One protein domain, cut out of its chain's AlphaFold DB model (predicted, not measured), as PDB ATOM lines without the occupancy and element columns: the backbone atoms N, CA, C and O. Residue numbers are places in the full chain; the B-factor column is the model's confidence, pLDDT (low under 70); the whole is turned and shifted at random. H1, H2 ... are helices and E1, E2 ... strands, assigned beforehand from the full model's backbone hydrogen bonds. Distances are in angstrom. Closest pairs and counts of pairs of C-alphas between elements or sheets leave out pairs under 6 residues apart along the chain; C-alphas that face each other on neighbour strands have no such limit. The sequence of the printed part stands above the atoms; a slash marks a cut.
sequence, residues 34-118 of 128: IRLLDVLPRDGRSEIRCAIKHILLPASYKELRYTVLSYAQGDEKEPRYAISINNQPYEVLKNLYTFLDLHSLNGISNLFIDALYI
ATOM      1  N   ILE A  34     178.241 148.538 124.997       75.62
ATOM      2  CA  ILE A  34     178.608 148.318 126.395       75.62
ATOM      3  C   ILE A  34     179.431 147.035 126.517       75.62
ATOM      4  O   ILE A  34     179.221 146.068 125.780       75.62
ATOM      5  N   ARG A  35     180.392 147.023 127.443       77.56
ATOM      6  CA  ARG A  35     181.161 145.825 127.791       77.56
ATOM      7  C   ARG A  35     180.580 145.223 129.060       77.56
ATOM      8  O   ARG A  35     180.513 145.898 130.081       77.56
ATOM      9  N   LEU A  36     180.174 143.965 128.984       81.25
ATOM     10  CA  LEU A  36     179.711 143.192 130.129       81.25
ATOM     11  C   LEU A  36     180.688 142.055 130.411       81.25
ATOM     12  O   LEU A  36     181.299 141.509 129.496       81.25
ATOM     13  N   LEU A  37     180.821 141.696 131.677       82.31
ATOM     14  CA  LEU A  37     181.613 140.581 132.151       82.31
ATOM     15  C   LEU A  37     180.687 139.412 132.488       82.31
ATOM     16  O   LEU A  37     179.714 139.559 133.226       82.31
ATOM     17  N   ASP A  38     181.028 138.238 131.988       84.69
ATOM     18  CA  ASP A  38     180.475 136.982 132.462       84.69
ATOM     19  C   ASP A  38     181.510 136.272 133.309       84.69
ATOM     20  O   ASP A  38     182.636 136.079 132.870       84.69
ATOM     21  N   VAL A  39     181.121 135.831 134.494       85.50
ATOM     22  CA  VAL A  39     181.897 134.913 135.320       85.50
ATOM     23  C   VAL A  39     181.454 133.505 134.969       85.50
ATOM     24  O   VAL A  39     180.288 133.139 135.146       85.50
ATOM     25  N   LEU A  40     182.384 132.719 134.443       83.94
ATOM     26  CA  LEU A  40     182.129 131.343 134.058       83.94
ATOM     27  C   LEU A  40     182.018 130.472 135.316       83.94
ATOM     28  O   LEU A  40     182.809 130.649 136.250       83.94
ATOM     29  N   PRO A  41     181.075 129.515 135.341       84.31
ATOM     30  CA  PRO A  41     180.974 128.579 136.444       84.31
ATOM     31  C   PRO A  41     182.270 127.770 136.560       84.31
ATOM     32  O   PRO A  41     182.870 127.367 135.554       84.31
ATOM     33  N   ARG A  42     182.711 127.533 137.795       80.62
ATOM     34  CA  ARG A  42     183.897 126.724 138.082       80.62
ATOM     35  C   ARG A  42     183.603 125.623 139.091       80.62
ATOM     36  O   ARG A  42     182.880 125.823 140.065       80.62
ATOM     37  N   ASP A  43     184.288 124.500 138.924       71.19
ATOM     38  CA  ASP A  43     184.423 123.487 139.962       71.19
ATOM     39  C   ASP A  43     185.446 123.971 140.992       71.19
ATOM     40  O   ASP A  43     186.654 123.883 140.761       71.19
ATOM     41  N   GLY A  44     184.934 124.543 142.089       64.88
ATOM     42  CA  GLY A  44     185.553 124.899 143.380       64.88
ATOM     43  C   GLY A  44     187.036 125.300 143.442       64.88
ATOM     44  O   GLY A  44     187.363 126.369 143.941       64.88
ATOM     45  N   ARG A  45     187.947 124.429 142.999       66.56
ATOM     46  CA  ARG A  45     189.409 124.610 143.059       66.56
ATOM     47  C   ARG A  45     190.023 125.249 141.814       66.56
ATOM     48  O   ARG A  45     191.219 125.521 141.812       66.56
ATOM     49  N   SER A  46     189.245 125.445 140.755       75.62
ATOM     50  CA  SER A  46     189.752 126.038 139.513       75.62
ATOM     51  C   SER A  46     189.899 127.558 139.639       75.62
ATOM     52  O   SER A  46     189.236 128.193 140.461       75.62
ATOM     53  N   GLU A  47     190.755 128.162 138.821       83.00
ATOM     54  CA  GLU A  47     190.877 129.621 138.748       83.00
ATOM     55  C   GLU A  47     189.541 130.270 138.341       83.00
ATOM     56  O   GLU A  47     188.751 129.687 137.587       83.00
ATOM     57  N   ILE A  48     189.276 131.478 138.844       83.50
ATOM     58  CA  ILE A  48     188.132 132.280 138.407       83.50
ATOM     59  C   ILE A  48     188.360 132.679 136.951       83.50
ATOM     60  O   ILE A  48     189.338 133.351 136.625       83.50
ATOM     61  N   ARG A  49     187.437 132.273 136.078       84.62
ATOM     62  CA  ARG A  49     187.461 132.618 134.658       84.62
ATOM     63  C   ARG A  49     186.291 133.520 134.334       84.62
ATOM     64  O   ARG A  49     185.151 133.203 134.661       84.62
ATOM     65  N   CYS A  50     186.578 134.596 133.628       82.81
ATOM     66  CA  CYS A  50     185.601 135.536 133.139       82.81
ATOM     67  C   CYS A  50     185.723 135.694 131.621       82.81
ATOM     68  O   CYS A  50     186.771 135.435 131.026       82.81
ATOM     69  N   ALA A  51     184.656 136.151 130.982       81.44
ATOM     70  CA  ALA A  51     184.636 136.511 129.575       81.44
ATOM     71  C   ALA A  51     184.056 137.916 129.420       81.44
ATOM     72  O   ALA A  51     183.033 138.231 130.024       81.44
ATOM     73  N   ILE A  52     184.697 138.764 128.617       81.44
ATOM     74  CA  ILE A  52     184.139 140.077 128.275       81.44
ATOM     75  C   ILE A  52     183.301 139.926 127.012       81.44
ATOM     76  O   ILE A  52     183.798 139.503 125.969       81.44
ATOM     77  N   LYS A  53     182.038 140.330 127.103       78.62
ATOM     78  CA  LYS A  53     181.109 140.457 125.988       78.62
ATOM     79  C   LYS A  53     180.965 141.915 125.601       78.62
ATOM     80  O   LYS A  53     180.678 142.768 126.438       78.62
ATOM     81  N   HIS A  54     181.110 142.186 124.313       78.50
ATOM     82  CA  HIS A  54     180.781 143.482 123.742       78.50
ATOM     83  C   HIS A  54     179.367 143.417 123.175       78.50
ATOM     84  O   HIS A  54     179.083 142.609 122.294       78.50
ATOM     85  N   ILE A  55     178.466 144.221 123.732       76.31
ATOM     86  CA  ILE A  55     177.058 144.237 123.349       76.31
ATOM     87  C   ILE A  55     176.748 145.589 122.724       76.31
ATOM     88  O   ILE A  55     176.963 146.633 123.336       76.31
ATOM     89  N   LEU A  56     176.222 145.565 121.500       78.56
ATOM     90  CA  LEU A  56     175.650 146.753 120.878       78.56
ATOM     91  C   LEU A  56     174.357 147.108 121.604       78.56
ATOM     92  O   LEU A  56     173.500 146.249 121.817       78.56
ATOM     93  N   LEU A  57     174.215 148.374 121.971       74.94
ATOM     94  CA  LEU A  57     173.026 148.854 122.641       74.94
ATOM     95  C   LEU A  57     171.831 148.729 121.682       74.94
ATOM     96  O   LEU A  57     171.892 149.217 120.546       74.94
ATOM     97  N   PRO A  58     170.758 148.039 122.108       71.19
ATOM     98  CA  PRO A  58     169.539 147.949 121.324       71.19
ATOM     99  C   PRO A  58     168.893 149.331 121.182       71.19
ATOM    100  O   PRO A  58     169.140 150.240 121.975       71.19
ATOM    101  N   ALA A  59     168.013 149.479 120.191       69.81
ATOM    102  CA  ALA A  59     167.256 150.717 119.992       69.81
ATOM    103  C   ALA A  59     166.383 151.074 121.214       69.81
ATOM    104  O   ALA A  59     166.069 152.243 121.425       69.81
ATOM    105  N   SER A  60     166.007 150.079 122.027       73.62
ATOM    106  CA  SER A  60     165.340 150.263 123.316       73.62
ATOM    107  C   SER A  60     166.153 149.677 124.467       73.62
ATOM    108  O   SER A  60     166.303 148.467 124.597       73.62
ATOM    109  N   TYR A  61     166.563 150.534 125.405       65.62
ATOM    110  CA  TYR A  61     167.300 150.145 126.618       65.62
ATOM    111  C   TYR A  61     166.571 149.119 127.505       65.62
ATOM    112  O   TYR A  61     167.209 148.433 128.297       65.62
ATOM    113  N   LYS A  62     165.247 148.973 127.353       67.12
ATOM    114  CA  LYS A  62     164.426 147.985 128.077       67.12
ATOM    115  C   LYS A  62     164.765 146.530 127.729       67.12
ATOM    116  O   LYS A  62     164.416 145.628 128.484       67.12
ATOM    117  N   GLU A  63     165.411 146.300 126.590       70.88
ATOM    118  CA  GLU A  63     165.790 144.963 126.127       70.88
ATOM    119  C   GLU A  63     167.132 144.505 126.717       70.88
ATOM    120  O   GLU A  63     167.446 143.314 126.704       70.88
ATOM    121  N   LEU A  64     167.916 145.431 127.279       74.12
ATOM    122  CA  LEU A  64     169.219 145.131 127.853       74.12
ATOM    123  C   LEU A  64     169.069 144.683 129.313       74.12
ATOM    124  O   LEU A  64     168.644 145.449 130.174       74.12
ATOM    125  N   ARG A  65     169.451 143.436 129.601       79.06
ATOM    126  CA  ARG A  65     169.463 142.880 130.962       79.06
ATOM    127  C   ARG A  65     170.893 142.717 131.441       79.06
ATOM    128  O   ARG A  65     171.623 141.886 130.910       79.06
ATOM    129  N   TYR A  66     171.267 143.490 132.446       78.38
ATOM    130  CA  TYR A  66     172.595 143.457 133.039       78.38
ATOM    131  C   TYR A  66     172.528 143.891 134.500       78.38
ATOM    132  O   TYR A  66     171.580 144.554 134.923       78.38
ATOM    133  N   THR A  67     173.529 143.489 135.269       78.06
ATOM    134  CA  THR A  67     173.651 143.824 136.685       78.06
ATOM    135  C   THR A  67     174.836 144.749 136.852       78.06
ATOM    136  O   THR A  67     175.950 144.407 136.463       78.06
ATOM    137  N   VAL A  68     174.602 145.919 137.435       75.88
ATOM    138  CA  VAL A  68     175.690 146.834 137.770       75.88
ATOM    139  C   VAL A  68     176.354 146.386 139.048       75.88
ATOM    140  O   VAL A  68     175.701 146.217 140.076       75.88
ATOM    141  N   LEU A  69     177.667 146.248 138.971       72.00
ATOM    142  CA  LEU A  69     178.534 146.072 140.109       72.00
ATOM    143  C   LEU A  69     179.267 147.388 140.369       72.00
ATOM    144  O   LEU A  69     180.332 147.655 139.809       72.00
ATOM    145  N   SER A  70     178.682 148.208 141.237       67.50
ATOM    146  CA  SER A  70     179.378 149.337 141.851       67.50
ATOM    147  C   SER A  70     180.196 148.788 143.014       67.50
ATOM    148  O   SER A  70     179.639 148.424 144.048       67.50
ATOM    149  N   TYR A  71     181.509 148.669 142.835       66.94
ATOM    150  CA  TYR A  71     182.404 148.225 143.898       66.94
ATOM    151  C   TYR A  71     183.212 149.414 144.416       66.94
ATOM    152  O   TYR A  71     183.674 150.251 143.645       66.94
ATOM    153  N   ALA A  72     183.383 149.501 145.735       60.22
ATOM    154  CA  ALA A  72     184.310 150.466 146.312       60.22
ATOM    155  C   ALA A  72     185.731 150.045 145.939       60.22
ATOM    156  O   ALA A  72     186.073 148.884 146.160       60.22
ATOM    157  N   GLN A  73     186.541 150.950 145.386       59.91
ATOM    158  CA  GLN A  73     187.961 150.695 145.137       59.91
ATOM    159  C   GLN A  73     188.599 150.163 146.431       59.91
ATOM    160  O   GLN A  73     188.454 150.772 147.490       59.91
ATOM    161  N   GLY A  74     189.195 148.968 146.360       62.31
ATOM    162  CA  GLY A  74     189.856 148.352 147.512       62.31
ATOM    163  C   GLY A  74     191.106 149.143 147.894       62.31
ATOM    164  O   GLY A  74     191.542 150.013 147.141       62.31
ATOM    165  N   ASP A  75     191.693 148.842 149.049       69.56
ATOM    166  CA  ASP A  75     192.934 149.505 149.447       69.56
ATOM    167  C   ASP A  75     194.083 148.983 148.565       69.56
ATOM    168  O   ASP A  75     194.275 147.778 148.419       69.56
ATOM    169  N   GLU A  76     194.846 149.881 147.935       67.31
ATOM    170  CA  GLU A  76     195.937 149.513 147.017       67.31
ATOM    171  C   GLU A  76     197.076 148.743 147.704       67.31
ATOM    172  O   GLU A  76     197.910 148.136 147.031       67.31
ATOM    173  N   LYS A  77     197.118 148.752 149.041       72.31
ATOM    174  CA  LYS A  77     198.059 147.966 149.845       72.31
ATOM    175  C   LYS A  77     197.588 146.525 150.048       72.31
ATOM    176  O   LYS A  77     198.339 145.724 150.607       72.31
ATOM    177  N   GLU A  78     196.365 146.182 149.643       75.38
ATOM    178  CA  GLU A  78     195.867 144.811 149.705       75.38
ATOM    179  C   GLU A  78     196.530 143.910 148.654       75.38
ATOM    180  O   GLU A  78     196.912 144.362 147.571       75.38
ATOM    181  N   PRO A  79     196.655 142.602 148.947       78.56
ATOM    182  CA  PRO A  79     197.152 141.646 147.973       78.56
ATOM    183  C   PRO A  79     196.250 141.603 146.736       78.56
ATOM    184  O   PRO A  79     195.018 141.642 146.826       78.56
ATOM    185  N   ARG A  80     196.895 141.477 145.576       79.88
ATOM    186  CA  ARG A  80     196.236 141.220 144.298       79.88
ATOM    187  C   ARG A  80     196.029 139.724 144.109       79.88
ATOM    188  O   ARG A  80     196.853 138.913 144.529       79.88
ATOM    189  N   TYR A  81     194.929 139.374 143.465       81.88
ATOM    190  CA  TYR A  81     194.541 138.001 143.187       81.88
ATOM    191  C   TYR A  81     194.419 137.791 141.684       81.88
ATOM    192  O   TYR A  81     193.860 138.631 140.976       81.88
ATOM    193  N   ALA A  82     194.934 136.658 141.216       82.31
ATOM    194  CA  ALA A  82     194.889 136.287 139.813       82.31
ATOM    195  C   ALA A  82     193.494 135.785 139.418       82.31
ATOM    196  O   ALA A  82     192.879 134.972 140.114       82.31
ATOM    197  N   ILE A  83     193.020 136.265 138.274       80.88
ATOM    198  CA  ILE A  83     191.844 135.775 137.561       80.88
ATOM    199  C   ILE A  83     192.181 135.673 136.075       80.88
ATOM    200  O   ILE A  83     193.062 136.373 135.585       80.88
ATOM    201  N   SER A  84     191.440 134.865 135.330       80.25
ATOM    202  CA  SER A  84     191.536 134.838 133.871       80.25
ATOM    203  C   SER A  84     190.359 135.576 133.254       80.25
ATOM    204  O   SER A  84     189.219 135.247 133.555       80.25
ATOM    205  N   ILE A  85     190.593 136.513 132.337       81.06
ATOM    206  CA  ILE A  85     189.544 137.127 131.512       81.06
ATOM    207  C   ILE A  85     189.842 136.862 130.042       81.06
ATOM    208  O   ILE A  85     190.920 137.200 129.571       81.06
ATOM    209  N   ASN A  86     188.905 136.265 129.300       76.69
ATOM    210  CA  ASN A  86     189.126 135.853 127.904       76.69
ATOM    211  C   ASN A  86     190.421 135.026 127.737       76.69
ATOM    212  O   ASN A  86     191.177 135.220 126.786       76.69
ATOM    213  N   ASN A  87     190.693 134.127 128.691       76.12
ATOM    214  CA  ASN A  87     191.917 133.317 128.782       76.12
ATOM    215  C   ASN A  87     193.227 134.118 128.926       76.12
ATOM    216  O   ASN A  87     194.306 133.561 128.730       76.12
ATOM    217  N   GLN A  88     193.153 135.402 129.269       75.25
ATOM    218  CA  GLN A  88     194.308 136.223 129.621       75.25
ATOM    219  C   GLN A  88     194.369 136.396 131.143       75.25
ATOM    220  O   GLN A  88     193.324 136.633 131.752       75.25
ATOM    221  N   PRO A  89     195.548 136.281 131.770       77.06
ATOM    222  CA  PRO A  89     195.692 136.485 133.204       77.06
ATOM    223  C   PRO A  89     195.556 137.971 133.557       77.06
ATOM    224  O   PRO A  89     196.127 138.838 132.897       77.06
ATOM    225  N   TYR A  90     194.831 138.248 134.632       77.00
ATOM    226  CA  TYR A  90     194.603 139.575 135.182       77.00
ATOM    227  C   TYR A  90     194.687 139.557 136.700       77.00
ATOM    228  O   TYR A  90     194.386 138.561 137.352       77.00
ATOM    229  N   GLU A  91     195.059 140.699 137.262       77.25
ATOM    230  CA  GLU A  91     195.132 140.901 138.700       77.25
ATOM    231  C   GLU A  91     193.998 141.809 139.165       77.25
ATOM    232  O   GLU A  91     193.796 142.900 138.629       77.25
ATOM    233  N   VAL A  92     193.273 141.372 140.190       77.62
ATOM    234  CA  VAL A  92     192.205 142.152 140.819       77.62
ATOM    235  C   VAL A  92     192.416 142.258 142.321       77.62
ATOM    236  O   VAL A  92     193.066 141.418 142.943       77.62
ATOM    237  N   LEU A  93     191.854 143.303 142.919       80.25
ATOM    238  CA  LEU A  93     191.877 143.484 144.366       80.25
ATOM    239  C   LEU A  93     190.962 142.470 145.065       80.25
ATOM    240  O   LEU A  93     190.032 141.909 144.476       80.25
ATOM    241  N   LYS A  94     191.232 142.254 146.354       81.06
ATOM    242  CA  LYS A  94     190.548 141.269 147.202       81.06
ATOM    243  C   LYS A  94     189.028 141.388 147.184       81.06
ATOM    244  O   LYS A  94     188.330 140.376 147.184       81.06
ATOM    245  N   ASN A  95     188.513 142.611 147.196       76.94
ATOM    246  CA  ASN A  95     187.084 142.910 147.178       76.94
ATOM    247  C   ASN A  95     186.387 142.328 145.935       76.94
ATOM    248  O   ASN A  95     185.402 141.600 146.060       76.94
ATOM    249  N   LEU A  96     186.937 142.593 144.750       78.88
ATOM    250  CA  LEU A  96     186.430 142.105 143.481       78.88
ATOM    251  C   LEU A  96     186.660 140.603 143.375       78.88
ATOM    252  O   LEU A  96     185.736 139.881 143.022       78.88
ATOM    253  N   TYR A  97     187.842 140.114 143.762       82.75
ATOM    254  CA  TYR A  97     188.117 138.680 143.795       82.75
ATOM    255  C   TYR A  97     187.090 137.925 144.643       82.75
ATOM    256  O   TYR A  97     186.511 136.958 144.172       82.75
ATOM    257  N   THR A  98     186.814 138.392 145.862       82.38
ATOM    258  CA  THR A  98     185.867 137.745 146.784       82.38
ATOM    259  C   THR A  98     184.452 137.742 146.215       82.38
ATOM    260  O   THR A  98     183.752 136.737 146.310       82.38
ATOM    261  N   PHE A  99     184.030 138.842 145.583       83.25
ATOM    262  CA  PHE A  99     182.746 138.891 144.889       83.25
ATOM    263  C   PHE A  99     182.690 137.860 143.752       83.25
ATOM    264  O   PHE A  99     181.772 137.043 143.694       83.25
ATOM    265  N   LEU A 100     183.693 137.850 142.871       82.50
ATOM    266  CA  LEU A 100     183.756 136.898 141.765       82.50
ATOM    267  C   LEU A 100     183.804 135.451 142.278       82.50
ATOM    268  O   LEU A 100     183.129 134.593 141.720       82.50
ATOM    269  N   ASP A 101     184.541 135.184 143.357       85.00
ATOM    270  CA  ASP A 101     184.688 133.873 143.993       85.00
ATOM    271  C   ASP A 101     183.335 133.339 144.481       85.00
ATOM    272  O   ASP A 101     182.928 132.247 144.077       85.00
ATOM    273  N   LEU A 102     182.581 134.152 145.228       83.06
ATOM    274  CA  LEU A 102     181.246 133.798 145.726       83.06
ATOM    275  C   LEU A 102     180.258 133.493 144.593       83.06
ATOM    276  O   LEU A 102     179.432 132.586 144.710       83.06
ATOM    277  N   HIS A 103     180.351 134.226 143.483       82.44
ATOM    278  CA  HIS A 103     179.452 134.064 142.339       82.44
ATOM    279  C   HIS A 103     179.950 133.052 141.291       82.44
ATOM    280  O   HIS A 103     179.179 132.621 140.434       82.44
ATOM    281  N   SER A 104     181.204 132.607 141.378       81.50
ATOM    282  CA  SER A 104     181.814 131.666 140.428       81.50
ATOM    283  C   SER A 104     181.284 130.234 140.534       81.50
ATOM    284  O   SER A 104     181.438 129.461 139.595       81.50
ATOM    285  N   LEU A 105     180.642 129.865 141.649       77.62
ATOM    286  CA  LEU A 105     180.063 128.528 141.821       77.62
ATOM    287  C   LEU A 105     178.851 128.306 140.909       77.62
ATOM    288  O   LEU A 105     178.720 127.250 140.300       77.62
ATOM    289  N   ASN A 106     177.992 129.318 140.788       78.44
ATOM    290  CA  ASN A 106     176.794 129.259 139.945       78.44
ATOM    291  C   ASN A 106     177.005 129.924 138.577       78.44
ATOM    292  O   ASN A 106     176.182 129.759 137.678       78.44
ATOM    293  N   GLY A 107     178.103 130.669 138.420       80.06
ATOM    294  CA  GLY A 107     178.286 131.599 137.317       80.06
ATOM    295  C   GLY A 107     177.372 132.818 137.464       80.06
ATOM    296  O   GLY A 107     176.296 132.772 138.062       80.06
ATOM    297  N   ILE A 108     177.806 133.940 136.909       84.06
ATOM    298  CA  ILE A 108     176.986 135.147 136.819       84.06
ATOM    299  C   ILE A 108     177.279 135.824 135.493       84.06
ATOM    300  O   ILE A 108     178.430 135.906 135.072       84.06
ATOM    301  N   SER A 109     176.236 136.271 134.809       83.75
ATOM    302  CA  SER A 109     176.357 136.851 133.476       83.75
ATOM    303  C   SER A 109     175.887 138.291 133.453       83.75
ATOM    304  O   SER A 109     175.111 138.719 134.308       83.75
ATOM    305  N   ASN A 110     176.312 139.010 132.419       80.06
ATOM    306  CA  ASN A 110     175.913 140.382 132.150       80.06
ATOM    307  C   ASN A 110     176.278 141.341 133.295       80.06
ATOM    308  O   ASN A 110     175.499 142.233 133.629       80.06
ATOM    309  N   LEU A 111     177.448 141.168 133.914       79.94
ATOM    310  CA  LEU A 111     177.936 142.113 134.912       79.94
ATOM    311  C   LEU A 111     178.518 143.342 134.229       79.94
ATOM    312  O   LEU A 111     179.491 143.253 133.486       79.94
ATOM    313  N   PHE A 112     177.964 144.507 134.513       80.12
ATOM    314  CA  PHE A 112     178.615 145.765 134.201       80.12
ATOM    315  C   PHE A 112     179.440 146.194 135.408       80.12
ATOM    316  O   PHE A 112     178.888 146.409 136.483       80.12
ATOM    317  N   ILE A 113     180.754 146.296 135.247       72.00
ATOM    318  CA  ILE A 113     181.656 146.702 136.324       72.00
ATOM    319  C   ILE A 113     182.086 148.136 136.036       72.00
ATOM    320  O   ILE A 113     182.749 148.380 135.030       72.00
ATOM    321  N   ASP A 114     181.714 149.053 136.933       61.75
ATOM    322  CA  ASP A 114     181.943 150.505 136.808       61.75
ATOM    323  C   ASP A 114     183.436 150.869 136.677       61.75
ATOM    324  O   ASP A 114     183.802 151.898 136.124       61.75
ATOM    325  N   ALA A 115     184.319 149.952 137.070       53.44
ATOM    326  CA  ALA A 115     185.749 150.048 136.846       53.44
ATOM    327  C   ALA A 115     186.308 148.729 136.299       53.44
ATOM    328  O   ALA A 115     186.937 147.941 137.005       53.44
ATOM    329  N   LEU A 116     186.183 148.514 134.987       52.94
ATOM    330  CA  LEU A 116     187.129 147.666 134.251       52.94
ATOM    331  C   LEU A 116     188.509 148.360 134.189       52.94
ATOM    332  O   LEU A 116     189.103 148.544 133.133       52.94
ATOM    333  N   TYR A 117     189.067 148.657 135.367       51.00
ATOM    334  CA  TYR A 117     190.493 148.895 135.592       51.00
ATOM    335  C   TYR A 117     191.327 147.667 135.200       51.00
ATOM    336  O   TYR A 117     192.539 147.747 135.034       51.00
ATOM    337  N   ILE A 118     190.660 146.527 134.999       46.12
ATOM    338  CA  ILE A 118     191.252 145.276 134.541       46.12
ATOM    339  C   ILE A 118     191.935 145.446 133.169       46.12
ATOM    340  O   ILE A 118     192.825 144.680 132.846       46.12
TER     341      ILE A 118
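What this domain is: This is residues 34 to 118 of the 128 residues of the protein "HET domain-containing protein" of Cladophialophora immunda (UniProt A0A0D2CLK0). A single sheet of six strands, strongly twisted and curled like part of a barrel, makes the body, and the one named helix, H1, packs on one face of it, at the open side of the curl between the E3 and E6 part and the E4 and E5 part. The loop tip at residues 58 to 63 sticks out from this body. The printed part has 85 residues, with the named elements E1, E2, E3, E4, E5, H1 and E6 along the chain; the sheet is mixed, in the order E3, E6, E1, E2, E4, E5, and the class is mixed, helices and strands. The whole is compact, with a radius of gyration of the C-alphas of 13.3 A and spans of 42 by 29 by 21 A.

Where its parts are: The longest strand, E2, is residues 49 to 56, 23.0 A from first to last C-alpha. E1, residues 34 to 39, begins at C-alpha 34 (178.608, 148.318, 126.395) and measures 16.4 A. E6, residues 108 to 113, measures 12.5 A and ends at C-alpha 113 (181.656, 146.702, 136.324); E3 is residues 67 to 69, 6.4 A. E4, residues 80 to 85, measures 15.0 A, and E5, residues 88 to 93, 16.6 A. H1, residues 94 to 104, starts at C-alpha 94 (190.548, 141.269, 147.202) and measures 14.6 A.

How they stand to each other: E1 and E2 form an antiparallel hairpin at 154 degrees, with N 36 and O 53 at 2.9 A, within hydrogen-bond range. E6 and E1 are antiparallel at 135 degrees, with N 37 and O 111 at 2.7 A. E3, an edge strand, is parallel to E6 at 51 degrees, with N 69 and O 112 at 2.8 A. E2 pairs in a staggered way, with E1 over residues 50 to 55 and with E4 over 49 to 50. E2 and E4 are parallel at 55 degrees, with N 50 and O 84 at 2.7 A. E4 and the edge strand E5 form an antiparallel hairpin at 143 degrees, with N 83 and O 90 at 2.8 A. H1 is on the sheet at a height of 6.8 A, giving two layers, a helix on one face of a sheet. It lies over none of the strands, but only just: 2 of its C-alphas fall on E5. The closest C-alphas of H1 and E4 are those of Lys 94 and Arg 80, 6.4 A apart. Every O i to N i+4 pair in H1 is within hydrogen-bond range. E1 and E5 are apart.

The domain as a whole: The C-alphas of Ala 59 and Lys 77, the two farthest apart, are 43.0 A apart. The printed part has no cut, and no link between named elements is long. The mean pLDDT of the printed part is 75.7, with values under 70 at residues 44 to 45, 59, 61 to 62, 70 to 76 and 114 to 118.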